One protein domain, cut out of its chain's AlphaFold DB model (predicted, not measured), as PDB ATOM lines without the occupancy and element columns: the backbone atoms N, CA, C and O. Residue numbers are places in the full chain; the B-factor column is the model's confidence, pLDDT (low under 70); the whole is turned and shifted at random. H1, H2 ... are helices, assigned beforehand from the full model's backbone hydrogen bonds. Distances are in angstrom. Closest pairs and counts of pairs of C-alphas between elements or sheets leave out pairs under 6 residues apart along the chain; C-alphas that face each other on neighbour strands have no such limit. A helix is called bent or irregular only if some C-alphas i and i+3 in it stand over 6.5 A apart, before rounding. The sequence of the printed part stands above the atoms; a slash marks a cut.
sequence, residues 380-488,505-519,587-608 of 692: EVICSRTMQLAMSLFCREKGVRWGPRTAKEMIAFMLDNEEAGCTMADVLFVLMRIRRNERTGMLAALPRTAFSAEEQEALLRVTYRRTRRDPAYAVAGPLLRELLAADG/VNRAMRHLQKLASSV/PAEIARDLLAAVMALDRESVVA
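Overview. This is residues 380 to 488, 505 to 519 and 587 to 608 of the 692 residues of the protein "Hypothetical_protein_-_conserved" of Leishmania infantum (UniProt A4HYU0). Four helices, H2, H3, H4 and H5, make an up-and-down bundle, each running against the one before it. The long helix H7 crosses the bundle at H3 and H5, H6 packs on H5 and H7, and H1 meets H7 near H7's last residues. The printed part has 146 residues, with seven named helices, H1 to H7 in chain order, and no named strand: all helix. The whole is compact, with a radius of gyration of the C-alphas of 14.6 A and spans of 42 by 35 by 34 A.

Along the chain. H1, residues 384 to 396, begins at C-alpha 384, (110.544, 119.749, 149.260). H2 is residues 404 to 416, H3 residues 424 to 439, 23.0 A long, and H4 residues 453 to 466. H5, residues 471 to 485, is irregular: C-alphas 475 and 478 are 7.3 A apart. H6 is residues 505 to 517. H7, residues 587 to 607, is 29.9 A long and ends at C-alpha 607, (124.431, 108.385, 165.123).

Arrangement. H1, with residues 395 to 396 alone, touches H7, the closest C-alphas being Cys 395 and Ser 605, 4.5 A. H2 and H3 form a helical hairpin at 14 degrees, with C-alphas 411 and 427 closest, 6.5 A. H4 and H5 form another at 8 degrees, with C-alphas 463 and 473 closest, 6.1 A. H6 touches H5 at C-alphas 508 and 479, 5.5 A. H7 touches H3 at a steep tilt of 51 degrees, with C-alphas 598 and 425 closest, 5.3 A. Every O i to N i+4 pair is within hydrogen-bond range in H1, H2, H3, H4, H6 and H7, and 9 of 11 in H5.

Size, cuts and confidence. C-alphas 445 and 519 are farthest apart, 43.0 A. Cuts leave gaps of 13.9 A between C-alphas 488 and 505 and 10.4 A between C-alphas 519 and 587. The link from H3 to H4 is long. Confidence is under 70 at residues 486 to 488, 505 to 512, 515 to 519 and 606 to 608.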
ATOM      1  N   GLU A 380     109.278 127.639 141.893       77.56
ATOM      2  CA  GLU A 380     109.857 126.673 142.813       77.56
ATOM      3  C   GLU A 380     111.134 126.096 142.190       77.56
ATOM      4  O   GLU A 380     111.097 125.318 141.240       77.56
ATOM      5  N   VAL A 381     112.295 126.498 142.712       86.43
ATOM      6  CA  VAL A 381     113.591 126.073 142.153       86.43
ATOM      7  C   VAL A 381     114.108 124.780 142.797       86.43
ATOM      8  O   VAL A 381     114.767 123.981 142.137       86.43
ATOM      9  N   ILE A 382     113.804 124.543 144.077       91.20
ATOM     10  CA  ILE A 382     114.182 123.322 144.807       91.20
ATOM     11  C   ILE A 382     112.931 122.786 145.493       91.20
ATOM     12  O   ILE A 382     112.388 123.458 146.370       91.20
ATOM     13  N   CYS A 383     112.507 121.577 145.123       91.44
ATOM     14  CA  CYS A 383     111.317 120.973 145.710       91.44
ATOM     15  C   CYS A 383     111.555 120.420 147.118       91.44
ATOM     16  O   CYS A 383     112.686 120.083 147.498       91.44
ATOM     17  N   SER A 384     110.469 120.248 147.880       90.38
ATOM     18  CA  SER A 384     110.544 119.749 149.260       90.38
ATOM     19  C   SER A 384     111.259 118.398 149.370       90.38
ATOM     20  O   SER A 384     112.094 118.206 150.253       90.38
ATOM     21  N   ARG A 385     111.026 117.478 148.426       92.04
ATOM     22  CA  ARG A 385     111.704 116.172 148.394       92.04
ATOM     23  C   ARG A 385     113.227 116.304 148.277       92.04
ATOM     24  O   ARG A 385     113.962 115.617 148.985       92.04
ATOM     25  N   THR A 386     113.703 117.202 147.413       93.92
ATOM     26  CA  THR A 386     115.140 117.485 147.246       93.92
ATOM     27  C   THR A 386     115.731 118.074 148.516       93.92
ATOM     28  O   THR A 386     116.817 117.675 148.929       93.92
ATOM     29  N   MET A 387     114.999 118.974 149.169       92.75
ATOM     30  CA  MET A 387     115.435 119.583 150.418       92.75
ATOM     31  C   MET A 387     115.534 118.565 151.561       92.75
ATOM     32  O   MET A 387     116.520 118.555 152.292       92.75
ATOM     33  N   GLN A 388     114.570 117.649 151.681       90.62
ATOM     34  CA  GLN A 388     114.616 116.557 152.662       90.62
ATOM     35  C   GLN A 388     115.841 115.661 152.457       90.62
ATOM     36  O   GLN A 388     116.571 115.362 153.406       90.62
ATOM     37  N   LEU A 389     116.111 115.279 151.204       91.43
ATOM     38  CA  LEU A 389     117.301 114.507 150.865       91.43
ATOM     39  C   LEU A 389     118.582 115.288 151.199       91.43
ATOM     40  O   LEU A 389     119.496 114.735 151.815       91.43
ATOM     41  N   ALA A 390     118.637 116.575 150.850       92.38
ATOM     42  CA  ALA A 390     119.768 117.451 151.135       92.38
ATOM     43  C   ALA A 390     120.038 117.582 152.640       92.38
ATOM     44  O   ALA A 390     121.184 117.436 153.058       92.38
ATOM     45  N   MET A 391     119.003 117.771 153.461       90.46
ATOM     46  CA  MET A 391     119.132 117.848 154.918       90.46
ATOM     47  C   MET A 391     119.647 116.536 155.515       90.46
ATOM     48  O   MET A 391     120.587 116.558 156.308       90.46
ATOM     49  N   SER A 392     119.131 115.387 155.066       88.03
ATOM     50  CA  SER A 392     119.625 114.078 155.524       88.03
ATOM     51  C   SER A 392     121.114 113.876 155.199       88.03
ATOM     52  O   SER A 392     121.894 113.404 156.031       88.03
ATOM     53  N   LEU A 393     121.547 114.307 154.009       88.74
ATOM     54  CA  LEU A 393     122.947 114.256 153.593       88.74
ATOM     55  C   LEU A 393     123.806 115.260 154.352       88.74
ATOM     56  O   LEU A 393     124.937 114.932 154.699       88.74
ATOM     57  N   PHE A 394     123.289 116.453 154.640       89.95
ATOM     58  CA  PHE A 394     123.987 117.451 155.440       89.95
ATOM     59  C   PHE A 394     124.241 116.943 156.865       89.95
ATOM     60  O   PHE A 394     125.367 117.060 157.354       89.95
ATOM     61  N   CYS A 395     123.243 116.310 157.496       86.69
ATOM     62  CA  CYS A 395     123.388 115.655 158.798       86.69
ATOM     63  C   CYS A 395     124.490 114.587 158.765       86.69
ATOM     64  O   CYS A 395     125.379 114.583 159.618       86.69
ATOM     65  N   ARG A 396     124.477 113.718 157.746       83.96
ATOM     66  CA  ARG A 396     125.449 112.624 157.580       83.96
ATOM     67  C   ARG A 396     126.864 113.104 157.274       83.96
ATOM     68  O   ARG A 396     127.826 112.611 157.855       83.96
ATOM     69  N   GLU A 397     126.998 114.092 156.397       85.54
ATOM     70  CA  GLU A 397     128.277 114.730 156.063       85.54
ATOM     71  C   GLU A 397     128.713 115.762 157.106       85.54
ATOM     72  O   GLU A 397     129.766 116.385 156.950       85.54
ATOM     73  N   LYS A 398     127.918 115.958 158.168       85.24
ATOM     74  CA  LYS A 398     128.199 116.878 159.273       85.24
ATOM     75  C   LYS A 398     128.428 118.325 158.821       85.24
ATOM     76  O   LYS A 398     129.086 119.082 159.532       85.24
ATOM     77  N   GLY A 399     127.914 118.705 157.650       82.70
ATOM     78  CA  GLY A 399     128.128 120.014 157.026       82.70
ATOM     79  C   GLY A 399     129.577 120.324 156.633       82.70
ATOM     80  O   GLY A 399     129.896 121.484 156.401       82.70
ATOM     81  N   VAL A 400     130.471 119.328 156.570       84.98
ATOM     82  CA  VAL A 400     131.911 119.548 156.313       84.98
ATOM     83  C   VAL A 400     132.174 120.069 154.896       84.98
ATOM     84  O   VAL A 400     133.129 120.799 154.665       84.98
ATOM     85  N   ARG A 401     131.321 119.702 153.934       84.26
ATOM     86  CA  ARG A 401     131.494 120.033 152.510       84.26
ATOM     87  C   ARG A 401     130.761 121.309 152.079       84.26
ATOM     88  O   ARG A 401     130.670 121.574 150.884       84.26
ATOM     89  N   TRP A 402     130.200 122.068 153.020       87.17
ATOM     90  CA  TRP A 402     129.562 123.351 152.729       87.17
ATOM     91  C   TRP A 402     130.583 124.478 152.850       87.17
ATOM     92  O   TRP A 402     131.159 124.688 153.913       87.17
ATOM     93  N   GLY A 403     130.789 125.212 151.757       86.61
ATOM     94  CA  GLY A 403     131.542 126.464 151.785       86.61
ATOM     95  C   GLY A 403     130.681 127.645 152.255       86.61
ATOM     96  O   GLY A 403     129.449 127.546 152.264       86.61
ATOM     97  N   PRO A 404     131.298 128.801 152.560       89.09
ATOM     98  CA  PRO A 404     130.585 129.979 153.055       89.09
ATOM     99  C   PRO A 404     129.536 130.494 152.059       89.09
ATOM    100  O   PRO A 404     128.436 130.868 152.454       89.09
ATOM    101  N   ARG A 405     129.822 130.456 150.750       90.76
ATOM    102  CA  ARG A 405     128.851 130.854 149.714       90.76
ATOM    103  C   ARG A 405     127.642 129.917 149.675       90.76
ATOM    104  O   ARG A 405     126.513 130.385 149.614       90.76
ATOM    105  N   THR A 406     127.870 128.604 149.748       92.16
ATOM    106  CA  THR A 406     126.792 127.604 149.805       92.16
ATOM    107  C   THR A 406     125.924 127.820 151.036       92.16
ATOM    108  O   THR A 406     124.707 127.867 150.911       92.16
ATOM    109  N   ALA A 407     126.540 128.025 152.203       91.53
ATOM    110  CA  ALA A 407     125.825 128.314 153.438       91.53
ATOM    111  C   ALA A 407     124.934 129.557 153.314       91.53
ATOM    112  O   ALA A 407     123.743 129.477 153.606       91.53
ATOM    113  N   LYS A 408     125.478 130.682 152.835       92.95
ATOM    114  CA  LYS A 408     124.723 131.931 152.663       92.95
ATOM    115  C   LYS A 408     123.502 131.765 151.764       92.95
ATOM    116  O   LYS A 408     122.395 132.115 152.167       92.95
ATOM    117  N   GLU A 409     123.708 131.226 150.562       93.03
ATOM    118  CA  GLU A 409     122.638 131.088 149.571       93.03
ATOM    119  C   GLU A 409     121.562 130.106 150.042       93.03
ATOM    120  O   GLU A 409     120.372 130.392 149.908       93.03
ATOM    121  N   MET A 410     121.963 128.989 150.659       93.68
ATOM    122  CA  MET A 410     121.029 127.998 151.194       93.68
ATOM    123  C   MET A 410     120.243 128.535 152.389       93.68
ATOM    124  O   MET A 410     119.035 128.353 152.432       93.68
ATOM    125  N   ILE A 411     120.878 129.232 153.336       92.59
ATOM    126  CA  ILE A 411     120.175 129.815 154.492       92.59
ATOM    127  C   ILE A 411     119.163 130.866 154.031       92.59
ATOM    128  O   ILE A 411     118.022 130.856 154.492       92.59
ATOM    129  N   ALA A 412     119.547 131.730 153.084       91.76
ATOM    130  CA  ALA A 412     118.623 132.679 152.473       91.76
ATOM    131  C   ALA A 412     117.456 131.967 151.781       91.76
ATOM    132  O   ALA A 412     116.303 132.314 152.024       91.76
ATOM    133  N   PHE A 413     117.735 130.911 151.016       91.50
ATOM    134  CA  PHE A 413     116.705 130.116 150.356       91.50
ATOM    135  C   PHE A 413     115.747 129.442 151.351       91.50
ATOM    136  O   PHE A 413     114.534 129.540 151.184       91.50
ATOM    137  N   MET A 414     116.263 128.797 152.403       91.43
ATOM    138  CA  MET A 414     115.457 128.122 153.432       91.43
ATOM    139  C   MET A 414     114.537 129.106 154.172       91.43
ATOM    140  O   MET A 414     113.407 128.760 154.526       91.43
ATOM    141  N   LEU A 415     115.010 130.337 154.399       88.84
ATOM    142  CA  LEU A 415     114.242 131.403 155.042       88.84
ATOM    143  C   LEU A 415     113.261 132.102 154.097       88.84
ATOM    144  O   LEU A 415     112.228 132.556 154.571       88.84
ATOM    145  N   ASP A 416     113.540 132.194 152.796       86.59
ATOM    146  CA  ASP A 416     112.656 132.861 151.831       86.59
ATOM    147  C   ASP A 416     111.593 131.916 151.249       86.59
ATOM    148  O   ASP A 416     110.425 132.295 151.146       86.59
ATOM    149  N   ASN A 417     111.942 130.670 150.919       83.47
ATOM    150  CA  ASN A 417     111.031 129.722 150.273       83.47
ATOM    151  C   ASN A 417     110.253 128.862 151.288       83.47
ATOM    152  O   ASN A 417     110.845 128.063 152.012       83.47
ATOM    153  N   GLU A 418     108.934 129.061 151.398       79.89
ATOM    154  CA  GLU A 418     108.076 128.291 152.321       79.89
ATOM    155  C   GLU A 418     107.746 126.893 151.764       79.89
ATOM    156  O   GLU A 418     107.563 125.947 152.530       79.89
ATOM    157  N   GLU A 419     107.721 126.742 150.439       78.62
ATOM    158  CA  GLU A 419     107.329 125.512 149.734       78.62
ATOM    159  C   GLU A 419     108.405 124.423 149.818       78.62
ATOM    160  O   GLU A 419     108.104 123.230 149.773       78.62
ATOM    161  N   ALA A 420     109.659 124.816 150.065       78.68
ATOM    162  CA  ALA A 420     110.761 123.886 150.296       78.68
ATOM    163  C   ALA A 420     110.550 122.994 151.543       78.68
ATOM    164  O   ALA A 420     111.223 121.973 151.698       78.68
ATOM    165  N   GLY A 421     109.618 123.348 152.439       80.49
ATOM    166  CA  GLY A 421     109.295 122.565 153.635       80.49
ATOM    167  C   GLY A 421     110.345 122.645 154.750       80.49
ATOM    168  O   GLY A 421     110.313 121.826 155.669       80.49
ATOM    169  N   CYS A 422     111.269 123.610 154.683       83.85
ATOM    170  CA  CYS A 422     112.242 123.873 155.742       83.85
ATOM    171  C   CYS A 422     111.571 124.486 156.969       83.85
ATOM    172  O   CYS A 422     110.883 125.505 156.887       83.85
ATOM    173  N   THR A 423     111.842 123.902 158.127       85.95
ATOM    174  CA  THR A 423     111.430 124.445 159.417       85.95
ATOM    175  C   THR A 423     112.498 125.379 159.977       85.95
ATOM    176  O   THR A 423     113.670 125.327 159.596       85.95
ATOM    177  N   MET A 424     112.118 126.216 160.944       88.22
ATOM    178  CA  MET A 424     113.090 127.045 161.661       88.22
ATOM    179  C   MET A 424     114.145 126.189 162.387       88.22
ATOM    180  O   MET A 424     115.306 126.584 162.472       88.22
ATOM    181  N   ALA A 425     113.778 124.984 162.843       86.99
ATOM    182  CA  ALA A 425     114.715 124.033 163.440       86.99
ATOM    183  C   ALA A 425     115.833 123.629 162.465       86.99
ATOM    184  O   ALA A 425     116.993 123.572 162.869       86.99
ATOM    185  N   ASP A 426     115.508 123.419 161.185       89.30
ATOM    186  CA  ASP A 426     116.491 123.071 160.152       89.30
ATOM    187  C   ASP A 426     117.499 124.210 159.946       89.30
ATOM    188  O   ASP A 426     118.707 123.974 159.916       89.30
ATOM    189  N   VAL A 427     117.015 125.458 159.869       89.57
ATOM    190  CA  VAL A 427     117.865 126.653 159.714       89.57
ATOM    191  C   VAL A 427     118.810 126.811 160.905       89.57
ATOM    192  O   VAL A 427     120.012 127.023 160.725       89.57
ATOM    193  N   LEU A 428     118.284 126.677 162.125       88.25
ATOM    194  CA  LEU A 428     119.087 126.766 163.341       88.25
ATOM    195  C   LEU A 428     120.124 125.651 163.425       88.25
ATOM    196  O   LEU A 428     121.285 125.920 163.733       88.25
ATOM    197  N   PHE A 429     119.734 124.414 163.120       88.53
ATOM    198  CA  PHE A 429     120.647 123.278 163.100       88.53
ATOM    199  C   PHE A 429     121.795 123.493 162.106       88.53
ATOM    200  O   PHE A 429     122.958 123.328 162.479       88.53
ATOM    201  N   VAL A 430     121.493 123.921 160.875       90.41
ATOM    202  CA  VAL A 430     122.502 124.207 159.843       90.41
ATOM    203  C   VAL A 430     123.471 125.289 160.308       90.41
ATOM    204  O   VAL A 430     124.683 125.074 160.272       90.41
ATOM    205  N   LEU A 431     122.961 126.418 160.810       89.16
ATOM    206  CA  LEU A 431     123.791 127.512 161.317       89.16
ATOM    207  C   LEU A 431     124.688 127.062 162.471       89.16
ATOM    208  O   LEU A 431     125.896 127.283 162.430       89.16
ATOM    209  N   MET A 432     124.135 126.386 163.477       86.37
ATOM    210  CA  MET A 432     124.925 125.879 164.600       86.37
ATOM    211  C   MET A 432     125.981 124.869 164.153       86.37
ATOM    212  O   MET A 432     127.104 124.888 164.658       86.37
ATOM    213  N   ARG A 433     125.652 124.005 163.185       87.94
ATOM    214  CA  ARG A 433     126.600 123.044 162.617       87.94
ATOM    215  C   ARG A 433     127.747 123.751 161.903       87.94
ATOM    216  O   ARG A 433     128.898 123.382 162.119       87.94
ATOM    217  N   ILE A 434     127.452 124.781 161.112       86.65
ATOM    218  CA  ILE A 434     128.465 125.607 160.442       86.65
ATOM    219  C   ILE A 434     129.359 126.288 161.481       86.65
ATOM    220  O   ILE A 434     130.575 126.138 161.412       86.65
ATOM    221  N   ARG A 435     128.779 126.929 162.508       84.37
ATOM    222  CA  ARG A 435     129.557 127.561 163.590       84.37
ATOM    223  C   ARG A 435     130.447 126.566 164.332       84.37
ATOM    224  O   ARG A 435     131.578 126.885 164.681       84.37
ATOM    225  N   ARG A 436     129.974 125.335 164.545       84.26
ATOM    226  CA  ARG A 436     130.778 124.253 165.132       84.26
ATOM    227  C   ARG A 436     131.915 123.807 164.204       84.26
ATOM    228  O   ARG A 436     133.021 123.544 164.675       84.26
ATOM    229  N   ASN A 437     131.660 123.728 162.902       85.01
ATOM    230  CA  ASN A 437     132.666 123.360 161.909       85.01
ATOM    231  C   ASN A 437     133.759 124.432 161.796       85.01
ATOM    232  O   ASN A 437     134.929 124.078 161.799       85.01
ATOM    233  N   GLU A 438     133.405 125.718 161.815       83.27
ATOM    234  CA  GLU A 438     134.359 126.843 161.807       83.27
ATOM    235  C   GLU A 438     135.330 126.830 163.002       83.27
ATOM    236  O   GLU A 438     136.442 127.343 162.905       83.27
ATOM    237  N   ARG A 439     134.930 126.216 164.126       75.82
ATOM    238  CA  ARG A 439     135.772 126.024 165.324       75.82
ATOM    239  C   ARG A 439     136.620 124.763 165.286       75.82
ATOM    240  O   ARG A 439     137.538 124.609 166.086       75.82
ATOM    241  N   THR A 440     136.281 123.818 164.418       80.97
ATOM    242  CA  THR A 440     136.975 122.534 164.362       80.97
ATOM    243  C   THR A 440     138.374 122.768 163.802       80.97
ATOM    244  O   THR A 440     138.501 123.299 162.704       80.97
ATOM    245  N   GLY A 441     139.422 122.351 164.523       74.14
ATOM    246  CA  GLY A 441     140.814 122.693 164.188       74.14
ATOM    247  C   GLY A 441     141.224 122.407 162.735       74.14
ATOM    248  O   GLY A 441     141.958 123.191 162.149       74.14
ATOM    249  N   MET A 442     140.681 121.351 162.114       74.53
ATOM    250  CA  MET A 442     140.942 121.031 160.700       74.53
ATOM    251  C   MET A 442     140.355 122.043 159.701       74.53
ATOM    252  O   MET A 442     140.869 122.170 158.596       74.53
ATOM    253  N   LEU A 443     139.263 122.724 160.056       77.55
ATOM    254  CA  LEU A 443     138.543 123.669 159.195       77.55
ATOM    255  C   LEU A 443     138.787 125.129 159.600       77.55
ATOM    256  O   LEU A 443     138.369 126.032 158.885       77.55
ATOM    257  N   ALA A 444     139.488 125.372 160.711       74.94
ATOM    258  CA  ALA A 444     139.760 126.712 161.229       74.94
ATOM    259  C   ALA A 444     140.580 127.589 160.260       74.94
ATOM    260  O   ALA A 444     140.482 128.812 160.316       74.94
ATOM    261  N   ALA A 445     141.365 126.972 159.369       78.76
ATOM    262  CA  ALA A 445     142.129 127.663 158.327       78.76
ATOM    263  C   ALA A 445     141.265 128.142 157.140       78.76
ATOM    264  O   ALA A 445     141.732 128.938 156.327       78.76
ATOM    265  N   LEU A 446     140.028 127.650 157.010       82.55
ATOM    266  CA  LEU A 446     139.124 128.013 155.919       82.55
ATOM    267  C   LEU A 446     138.387 129.330 156.221       82.55
ATOM    268  O   LEU A 446     138.151 129.660 157.387       82.55
ATOM    269  N   PRO A 447     137.987 130.093 155.185       84.64
ATOM    270  CA  PRO A 447     137.236 131.329 155.376       84.64
ATOM    271  C   PRO A 447     135.894 131.066 156.071       84.64
ATOM    272  O   PRO A 447     135.126 130.193 155.660       84.64
ATOM    273  N   ARG A 448     135.605 131.863 157.105       85.00
ATOM    274  CA  ARG A 448     134.353 131.800 157.873       85.00
ATOM    275  C   ARG A 448     133.165 132.351 157.087       85.00
ATOM    276  O   ARG A 448     133.304 133.174 156.179       85.00
ATOM    277  N   THR A 449     131.972 131.928 157.480       85.91
ATOM    278  CA  THR A 449     130.699 132.357 156.904       85.91
ATOM    279  C   THR A 449     130.254 133.690 157.506       85.91
ATOM    280  O   THR A 449     129.371 133.748 158.358       85.91
ATOM    281  N   ALA A 450     130.839 134.785 157.023       85.76
ATOM    282  CA  ALA A 450     130.472 136.131 157.460       85.76
ATOM    283  C   ALA A 450     129.323 136.706 156.613       85.76
ATOM    284  O   ALA A 450     129.500 136.939 155.417       85.76
ATOM    285  N   PHE A 451     128.158 136.964 157.213       86.50
ATOM    286  CA  PHE A 451     127.039 137.662 156.561       86.50
ATOM    287  C   PHE A 451     127.250 139.178 156.607       86.50
ATOM    288  O   PHE A 451     127.553 139.710 157.677       86.50
ATOM    289  N   SER A 452     127.065 139.880 155.486       87.77
ATOM    290  CA  SER A 452     127.113 141.350 155.481       87.77
ATOM    291  C   SER A 452     125.949 141.940 156.287       87.77
ATOM    292  O   SER A 452     124.921 141.287 156.460       87.77
ATOM    293  N   ALA A 453     126.071 143.181 156.768       85.79
ATOM    294  CA  ALA A 453     124.984 143.836 157.505       85.79
ATOM    295  C   ALA A 453     123.677 143.877 156.687       85.79
ATOM    296  O   ALA A 453     122.604 143.596 157.218       85.79
ATOM    297  N   GLU A 454     123.781 144.129 155.380       87.03
ATOM    298  CA  GLU A 454     122.650 144.102 154.446       87.03
ATOM    299  C   GLU A 454     122.030 142.703 154.318       87.03
ATOM    300  O   GLU A 454     120.806 142.565 154.308       87.03
ATOM    301  N   GLU A 455     122.859 141.654 154.241       87.34
ATOM    302  CA  GLU A 455     122.402 140.261 154.203       87.34
ATOM    303  C   GLU A 455     121.686 139.889 155.505       87.34
ATOM    304  O   GLU A 455     120.585 139.347 155.464       87.34
ATOM    305  N   GLN A 456     122.275 140.215 156.659       88.19
ATOM    306  CA  GLN A 456     121.682 139.945 157.970       88.19
ATOM    307  C   GLN A 456     120.332 140.645 158.121       88.19
ATOM    308  O   GLN A 456     119.354 140.022 158.536       88.19
ATOM    309  N   GLU A 457     120.251 141.923 157.754       86.76
ATOM    310  CA  GLU A 457     119.009 142.682 157.833       86.76
ATOM    311  C   GLU A 457     117.946 142.108 156.887       86.76
ATOM    312  O   GLU A 457     116.796 141.926 157.288       86.76
ATOM    313  N   ALA A 458     118.322 141.750 155.656       86.97
ATOM    314  CA  ALA A 458     117.416 141.119 154.704       86.97
ATOM    315  C   ALA A 458     116.861 139.787 155.236       86.97
ATOM    316  O   ALA A 458     115.651 139.570 155.168       86.97
ATOM    317  N   LEU A 459     117.712 138.932 155.813       89.17
ATOM    318  CA  LEU A 459     117.301 137.665 156.424       89.17
ATOM    319  C   LEU A 459     116.360 137.889 157.615       89.17
ATOM    320  O   LEU A 459     115.304 137.266 157.692       89.17
ATOM    321  N   LEU A 460     116.684 138.830 158.508       87.94
ATOM    322  CA  LEU A 460     115.843 139.151 159.666       87.94
ATOM    323  C   LEU A 460     114.486 139.737 159.257       87.94
ATOM    324  O   LEU A 460     113.468 139.411 159.875       87.94
ATOM    325  N   ARG A 461     114.431 140.558 158.198       87.40
ATOM    326  CA  ARG A 461     113.166 141.058 157.632       87.40
ATOM    327  C   ARG A 461     112.283 139.912 157.133       87.40
ATOM    328  O   ARG A 461     111.063 139.974 157.279       87.40
ATOM    329  N   VAL A 462     112.876 138.869 156.558       85.86
ATOM    330  CA  VAL A 462     112.159 137.678 156.080       85.86
ATOM    331  C   VAL A 462     111.643 136.848 157.252       85.86
ATOM    332  O   VAL A 462     110.459 136.513 157.287       85.86
ATOM    333  N   THR A 463     112.480 136.609 158.265       86.89
ATOM    334  CA  THR A 463     112.076 135.964 159.524       86.89
ATOM    335  C   THR A 463     110.893 136.697 160.157       86.89
ATOM    336  O   THR A 463     109.909 136.057 160.513       86.89
ATOM    337  N   TYR A 464     110.932 138.035 160.215       85.43
ATOM    338  CA  TYR A 464     109.838 138.862 160.740       85.43
ATOM    339  C   TYR A 464     108.536 138.747 159.932       85.43
ATOM    340  O   TYR A 464     107.447 138.843 160.485       85.43
ATOM    341  N   ARG A 465     108.603 138.520 158.617       83.20
ATOM    342  CA  ARG A 465     107.393 138.244 157.825       83.20
ATOM    343  C   ARG A 465     106.820 136.864 158.146       83.20
ATOM    344  O   ARG A 465     105.600 136.723 158.219       83.20
ATOM    345  N   ARG A 466     107.689 135.874 158.377       83.76
ATOM    346  CA  ARG A 466     107.296 134.499 158.723       83.76
ATOM    347  C   ARG A 466     106.729 134.352 160.130       83.76
ATOM    348  O   ARG A 466     105.867 133.498 160.316       83.76
ATOM    349  N   THR A 467     107.105 135.206 161.086       82.77
ATOM    350  CA  THR A 467     106.547 135.159 162.457       82.77
ATOM    351  C   THR A 467     105.024 135.266 162.494       82.77
ATOM    352  O   THR A 467     104.398 134.703 163.384       82.77
ATOM    353  N   ARG A 468     104.411 135.936 161.507       78.46
ATOM    354  CA  ARG A 468     102.948 136.044 161.383       78.46
ATOM    355  C   ARG A 468     102.258 134.718 161.051       78.46
ATOM    356  O   ARG A 468     101.054 134.610 161.240       78.46
ATOM    357  N   ARG A 469     102.989 133.751 160.489       80.10
ATOM    358  CA  ARG A 469     102.465 132.459 160.007       80.10
ATOM    359  C   ARG A 469     102.977 131.263 160.799       80.10
ATOM    360  O   ARG A 469     102.354 130.207 160.747       80.10
ATOM    361  N   ASP A 470     104.135 131.398 161.431       81.56
ATOM    362  CA  ASP A 470     104.756 130.354 162.234       81.56
ATOM    363  C   ASP A 470     105.407 130.995 163.474       81.56
ATOM    364  O   ASP A 470     106.416 131.707 163.352       81.56
ATOM    365  N   PRO A 471     104.844 130.767 164.675       81.93
ATOM    366  CA  PRO A 471     105.334 131.379 165.901       81.93
ATOM    367  C   PRO A 471     106.731 130.872 166.301       81.93
ATOM    368  O   PRO A 471     107.433 131.559 167.049       81.93
ATOM    369  N   ALA A 472     107.214 129.750 165.745       82.85
ATOM    370  CA  ALA A 472     108.581 129.275 165.967       82.85
ATOM    371  C   ALA A 472     109.638 130.283 165.482       82.85
ATOM    372  O   ALA A 472     110.697 130.416 166.098       82.85
ATOM    373  N   TYR A 473     109.344 131.051 164.427       85.02
ATOM    374  CA  TYR A 473     110.235 132.108 163.935       85.02
ATOM    375  C   TYR A 473     110.327 133.287 164.911       85.02
ATOM    376  O   TYR A 473     111.371 133.937 164.980       85.02
ATOM    377  N   ALA A 474     109.263 133.564 165.676       81.69
ATOM    378  CA  ALA A 474     109.261 134.636 166.669       81.69
ATOM    379  C   ALA A 474     110.156 134.266 167.857       81.69
ATOM    380  O   ALA A 474     111.023 135.047 168.248       81.69
ATOM    381  N   VAL A 475     110.003 133.037 168.358       80.50
ATOM    382  CA  VAL A 475     110.807 132.488 169.460       80.50
ATOM    383  C   VAL A 475     112.285 132.372 169.071       80.50
ATOM    384  O   VAL A 475     113.168 132.711 169.856       80.50
ATOM    385  N   ALA A 476     112.573 131.937 167.842       81.92
ATOM    386  CA  ALA A 476     113.935 131.746 167.350       81.92
ATOM    387  C   ALA A 476     114.632 133.035 166.874       81.92
ATOM    388  O   ALA A 476     115.838 133.017 166.625       81.92
ATOM    389  N   GLY A 477     113.905 134.145 166.719       80.57
ATOM    390  CA  GLY A 477     114.423 135.394 166.150       80.57
ATOM    391  C   GLY A 477     115.681 135.943 166.844       80.57
ATOM    392  O   GLY A 477     116.654 136.251 166.149       80.57
ATOM    393  N   PRO A 478     115.719 136.044 168.189       79.95
ATOM    394  CA  PRO A 478     116.916 136.474 168.916       79.95
ATOM    395  C   PRO A 478     118.119 135.551 168.681       79.95
ATOM    396  O   PRO A 478     119.217 136.031 168.414       79.95
ATOM    397  N   LEU A 479     117.894 134.235 168.694       81.24
ATOM    398  CA  LEU A 479     118.928 133.227 168.460       81.24
ATOM    399  C   LEU A 479     119.504 133.316 167.045       81.24
ATOM    400  O   LEU A 479     120.715 133.262 166.848       81.24
ATOM    401  N   LEU A 480     118.628 133.470 166.051       85.22
ATOM    402  CA  LEU A 480     119.028 133.645 164.663       85.22
ATOM    403  C   LEU A 480     119.904 134.891 164.511       85.22
ATOM    404  O   LEU A 480     120.939 134.828 163.851       85.22
ATOM    405  N   ARG A 481     119.527 136.004 165.154       84.06
ATOM    406  CA  ARG A 481     120.318 137.240 165.143       84.06
ATOM    407  C   ARG A 481     121.719 137.013 165.714       84.06
ATOM    408  O   ARG A 481     122.680 137.448 165.093       84.06
ATOM    409  N   GLU A 482     121.844 136.302 166.833       80.80
ATOM    410  CA  GLU A 482     123.152 135.969 167.420       80.80
ATOM    411  C   GLU A 482     123.991 135.065 166.504       80.80
ATOM    412  O   GLU A 482     125.172 135.331 166.286       80.80
ATOM    413  N   LEU A 483     123.390 134.027 165.913       84.26
ATOM    414  CA  LEU A 483     124.092 133.102 165.015       84.26
ATOM    415  C   LEU A 483     124.566 133.773 163.717       84.26
ATOM    416  O   LEU A 483     125.639 133.435 163.206       84.26
ATOM    417  N   LEU A 484     123.787 134.721 163.190       85.87
ATOM    418  CA  LEU A 484     124.152 135.516 162.017       85.87
ATOM    419  C   LEU A 484     125.229 136.565 162.346       85.87
ATOM    420  O   LEU A 484     126.148 136.747 161.551       85.87
ATOM    421  N   ALA A 485     125.148 137.204 163.519       78.20
ATOM    422  CA  ALA A 485     126.047 138.279 163.943       78.20
ATOM    423  C   ALA A 485     127.403 137.810 164.496       78.20
ATOM    424  O   ALA A 485     128.286 138.644 164.677       78.20
ATOM    425  N   ALA A 486     127.599 136.508 164.741       66.50
ATOM    426  CA  ALA A 486     128.782 135.940 165.404       66.50
ATOM    427  C   ALA A 486     130.163 136.248 164.757       66.50
ATOM    428  O   ALA A 486     131.180 135.882 165.341       66.50
ATOM    429  N   ASP A 487     130.214 136.938 163.609       56.84
ATOM    430  CA  ASP A 487     131.445 137.390 162.933       56.84
ATOM    431  C   ASP A 487     131.580 138.928 162.801       56.84
ATOM    432  O   ASP A 487     132.543 139.415 162.209       56.84
ATOM    433  N   GLY A 488     130.634 139.720 163.322       42.48
ATOM    434  CA  GLY A 488     130.646 141.183 163.203       42.48
ATOM    435  C   GLY A 488     131.387 141.882 164.352       42.48
ATOM    436  O   GLY A 488     130.890 141.891 165.469       42.48
ATOM    437  N   VAL A 505     127.540 131.221 170.692       59.29
ATOM    438  CA  VAL A 505     126.759 129.977 170.492       59.29
ATOM    439  C   VAL A 505     126.362 129.333 171.822       59.29
ATOM    440  O   VAL A 505     125.238 128.853 171.965       59.29
ATOM    441  N   ASN A 506     127.245 129.351 172.824       65.40
ATOM    442  CA  ASN A 506     126.897 128.851 174.155       65.40
ATOM    443  C   ASN A 506     125.848 129.742 174.833       65.40
ATOM    444  O   ASN A 506     125.031 129.252 175.606       65.40
ATOM    445  N   ARG A 507     125.866 131.053 174.580       65.96
ATOM    446  CA  ARG A 507     124.874 132.028 175.054       65.96
ATOM    447  C   ARG A 507     123.544 131.810 174.337       65.96
ATOM    448  O   ARG A 507     122.537 131.674 175.018       65.96
ATOM    449  N   ALA A 508     123.575 131.609 173.025       60.16
ATOM    450  CA  ALA A 508     122.444 131.261 172.176       60.16
ATOM    451  C   ALA A 508     121.734 129.977 172.668       60.16
ATOM    452  O   ALA A 508     120.543 129.990 172.986       60.16
ATOM    453  N   MET A 509     122.472 128.876 172.851       65.51
ATOM    454  CA  MET A 509     121.917 127.627 173.397       65.51
ATOM    455  C   MET A 509     121.393 127.789 174.829       65.51
ATOM    456  O   MET A 509     120.326 127.268 175.152       65.51
ATOM    457  N   ARG A 510     122.090 128.558 175.680       69.79
ATOM    458  CA  ARG A 510     121.607 128.898 177.028       69.79
ATOM    459  C   ARG A 510     120.335 129.747 176.987       69.79
ATOM    460  O   ARG A 510     119.478 129.552 177.841       69.79
ATOM    461  N   HIS A 511     120.177 130.658 176.027       67.49
ATOM    462  CA  HIS A 511     118.956 131.450 175.851       67.49
ATOM    463  C   HIS A 511     117.772 130.569 175.451       67.49
ATOM    464  O   HIS A 511     116.714 130.686 176.064       67.49
ATOM    465  N   LEU A 512     117.958 129.640 174.508       64.54
ATOM    466  CA  LEU A 512     116.925 128.658 174.162       64.54
ATOM    467  C   LEU A 512     116.550 127.769 175.348       64.54
ATOM    468  O   LEU A 512     115.370 127.563 175.609       64.54
ATOM    469  N   GLN A 513     117.542 127.272 176.091       71.90
ATOM    470  CA  GLN A 513     117.302 126.465 177.286       71.90
ATOM    471  C   GLN A 513     116.556 127.259 178.363       71.90
ATOM    472  O   GLN A 513     115.602 126.738 178.927       71.90
ATOM    473  N   LYS A 514     116.930 128.527 178.597       72.37
ATOM    474  CA  LYS A 514     116.240 129.427 179.536       72.37
ATOM    475  C   LYS A 514     114.788 129.680 179.134       72.37
ATOM    476  O   LYS A 514     113.914 129.624 179.993       72.37
ATOM    477  N   LEU A 515     114.530 129.930 177.848       62.77
ATOM    478  CA  LEU A 515     113.174 130.108 177.318       62.77
ATOM    479  C   LEU A 515     112.349 128.823 177.467       62.77
ATOM    480  O   LEU A 515     111.221 128.873 177.953       62.77
ATOM    481  N   ALA A 516     112.935 127.668 177.149       60.92
ATOM    482  CA  ALA A 516     112.299 126.362 177.310       60.92
ATOM    483  C   ALA A 516     112.020 126.001 178.786       60.92
ATOM    484  O   ALA A 516     111.033 125.319 179.077       60.92
ATOM    485  N   SER A 517     112.864 126.463 179.719       62.85
ATOM    486  CA  SER A 517     112.712 126.248 181.164       62.85
ATOM    487  C   SER A 517     111.852 127.295 181.873       62.85
ATOM    488  O   SER A 517     111.556 127.116 183.052       62.85
ATOM    489  N   SER A 518     111.468 128.388 181.202       56.99
ATOM    490  CA  SER A 518     110.588 129.385 181.813       56.99
ATOM    491  C   SER A 518     109.213 128.760 182.069       56.99
ATOM    492  O   SER A 518     108.548 128.253 181.159       56.99
ATOM    493  N   VAL A 519     108.840 128.698 183.348       43.49
ATOM    494  CA  VAL A 519     107.496 128.332 183.793       43.49
ATOM    495  C   VAL A 519     106.575 129.496 183.438       43.49
ATOM    496  O   VAL A 519     106.975 130.655 183.510       43.49
ATOM    497  N   PRO A 587     104.870 130.386 174.256       73.24
ATOM    498  CA  PRO A 587     106.199 130.532 173.664       73.24
ATOM    499  C   PRO A 587     107.221 129.569 174.288       73.24
ATOM    500  O   PRO A 587     108.157 129.145 173.614       73.24
ATOM    501  N   ALA A 588     107.012 129.173 175.549       72.39
ATOM    502  CA  ALA A 588     107.804 128.161 176.236       72.39
ATOM    503  C   ALA A 588     107.636 126.746 175.647       72.39
ATOM    504  O   ALA A 588     108.626 126.031 175.518       72.39
ATOM    505  N   GLU A 589     106.425 126.333 175.258       76.77
ATOM    506  CA  GLU A 589     106.199 125.041 174.585       76.77
ATOM    507  C   GLU A 589     106.801 125.042 173.185       76.77
ATOM    508  O   GLU A 589     107.555 124.136 172.844       76.77
ATOM    509  N   ILE A 590     106.604 126.124 172.429       77.54
ATOM    510  CA  ILE A 590     107.215 126.293 171.103       77.54
ATOM    511  C   ILE A 590     108.746 126.255 171.203       77.54
ATOM    512  O   ILE A 590     109.410 125.625 170.380       77.54
ATOM    513  N   ALA A 591     109.330 126.890 172.227       75.12
ATOM    514  CA  ALA A 591     110.768 126.833 172.487       75.12
ATOM    515  C   ALA A 591     111.245 125.407 172.810       75.12
ATOM    516  O   ALA A 591     112.307 125.002 172.330       75.12
ATOM    517  N   ARG A 592     110.476 124.638 173.596       75.50
ATOM    518  CA  ARG A 592     110.779 123.228 173.902       75.50
ATOM    519  C   ARG A 592     110.720 122.361 172.652       75.50
ATOM    520  O   ARG A 592     111.650 121.589 172.430       75.50
ATOM    521  N   ASP A 593     109.694 122.521 171.824       80.88
ATOM    522  CA  ASP A 593     109.526 121.760 170.584       80.88
ATOM    523  C   ASP A 593     110.628 122.081 169.575       80.88
ATOM    524  O   ASP A 593     111.219 121.179 168.975       80.88
ATOM    525  N   LEU A 594     110.967 123.366 169.435       81.01
ATOM    526  CA  LEU A 594     112.071 123.821 168.599       81.01
ATOM    527  C   LEU A 594     113.402 123.226 169.077       81.01
ATOM    528  O   LEU A 594     114.159 122.682 168.272       81.01
ATOM    529  N   LEU A 595     113.681 123.283 170.383       81.02
ATOM    530  CA  LEU A 595     114.891 122.706 170.965       81.02
ATOM    531  C   LEU A 595     114.927 121.183 170.778       81.02
ATOM    532  O   LEU A 595     115.961 120.640 170.392       81.02
ATOM    533  N   ALA A 596     113.808 120.491 170.995       82.65
ATOM    534  CA  ALA A 596     113.698 119.052 170.796       82.65
ATOM    535  C   ALA A 596     113.963 118.659 169.335       82.65
ATOM    536  O   ALA A 596     114.708 117.708 169.088       82.65
ATOM    537  N   ALA A 597     113.422 119.414 168.374       80.20
ATOM    538  CA  ALA A 597     113.649 119.201 166.947       80.20
ATOM    539  C   ALA A 597     115.119 119.419 166.558       80.20
ATOM    540  O   ALA A 597     115.720 118.579 165.889       80.20
ATOM    541  N   VAL A 598     115.729 120.504 167.038       80.11
ATOM    542  CA  VAL A 598     117.149 120.807 166.814       80.11
ATOM    543  C   VAL A 598     118.057 119.733 167.429       80.11
ATOM    544  O   VAL A 598     119.008 119.280 166.791       80.11
ATOM    545  N   MET A 599     117.751 119.269 168.645       80.64
ATOM    546  CA  MET A 599     118.487 118.177 169.289       80.64
ATOM    547  C   MET A 599     118.288 116.836 168.574       80.64
ATOM    548  O   MET A 599     119.205 116.018 168.562       80.64
ATOM    549  N   ALA A 600     117.119 116.580 167.984       80.22
ATOM    550  CA  ALA A 600     116.886 115.381 167.184       80.22
ATOM    551  C   ALA A 600     117.776 115.362 165.931       80.22
ATOM    552  O   ALA A 600     118.433 114.351 165.679       80.22
ATOM    553  N   LEU A 601     117.875 116.493 165.221       78.51
ATOM    554  CA  LEU A 601     118.780 116.659 164.076       78.51
ATOM    555  C   LEU A 601     120.256 116.491 164.483       78.51
ATOM    556  O   LEU A 601     121.016 115.794 163.806       78.51
ATOM    557  N   ASP A 602     120.666 117.054 165.626       82.08
ATOM    558  CA  ASP A 602     122.036 116.876 166.125       82.08
ATOM    559  C   ASP A 602     122.335 115.416 166.488       82.08
ATOM    560  O   ASP A 602     123.366 114.884 166.072       82.08
ATOM    561  N   ARG A 603     121.411 114.716 167.160       78.70
ATOM    562  CA  ARG A 603     121.547 113.276 167.440       78.70
ATOM    563  C   ARG A 603     121.671 112.457 166.159       78.70
ATOM    564  O   ARG A 603     122.518 111.569 166.097       78.70
ATOM    565  N   GLU A 604     120.872 112.746 165.135       73.09
ATOM    566  CA  GLU A 604     120.968 112.060 163.842       73.09
ATOM    567  C   GLU A 604     122.345 112.265 163.195       73.09
ATOM    568  O   GLU A 604     122.959 111.304 162.722       73.09
ATOM    569  N   SER A 605     122.884 113.486 163.272       71.36
ATOM    570  CA  SER A 605     124.227 113.808 162.770       71.36
ATOM    571  C   SER A 605     125.357 113.048 163.487       71.36
ATOM    572  O   SER A 605     126.438 112.844 162.926       71.36
ATOM    573  N   VAL A 606     125.125 112.617 164.731       69.06
ATOM    574  CA  VAL A 606     126.087 111.847 165.534       69.06
ATOM    575  C   VAL A 606     125.944 110.344 165.287       69.06
ATOM    576  O   VAL A 606     126.953 109.660 165.130       69.06
ATOM    577  N   VAL A 607     124.711 109.829 165.220       58.38
ATOM    578  CA  VAL A 607     124.431 108.385 165.123       58.38
ATOM    579  C   VAL A 607     124.742 107.810 163.738       58.38
ATOM    580  O   VAL A 607     125.021 106.621 163.628       58.38
ATOM    581  N   ALA A 608     124.748 108.622 162.680       50.72
ATOM    582  CA  ALA A 608     124.979 108.146 161.315       50.72
ATOM    583  C   ALA A 608     126.450 107.820 160.959       50.72
ATOM    584  O   ALA A 608     126.754 107.575 159.793       50.72
TER     585      ALA A 608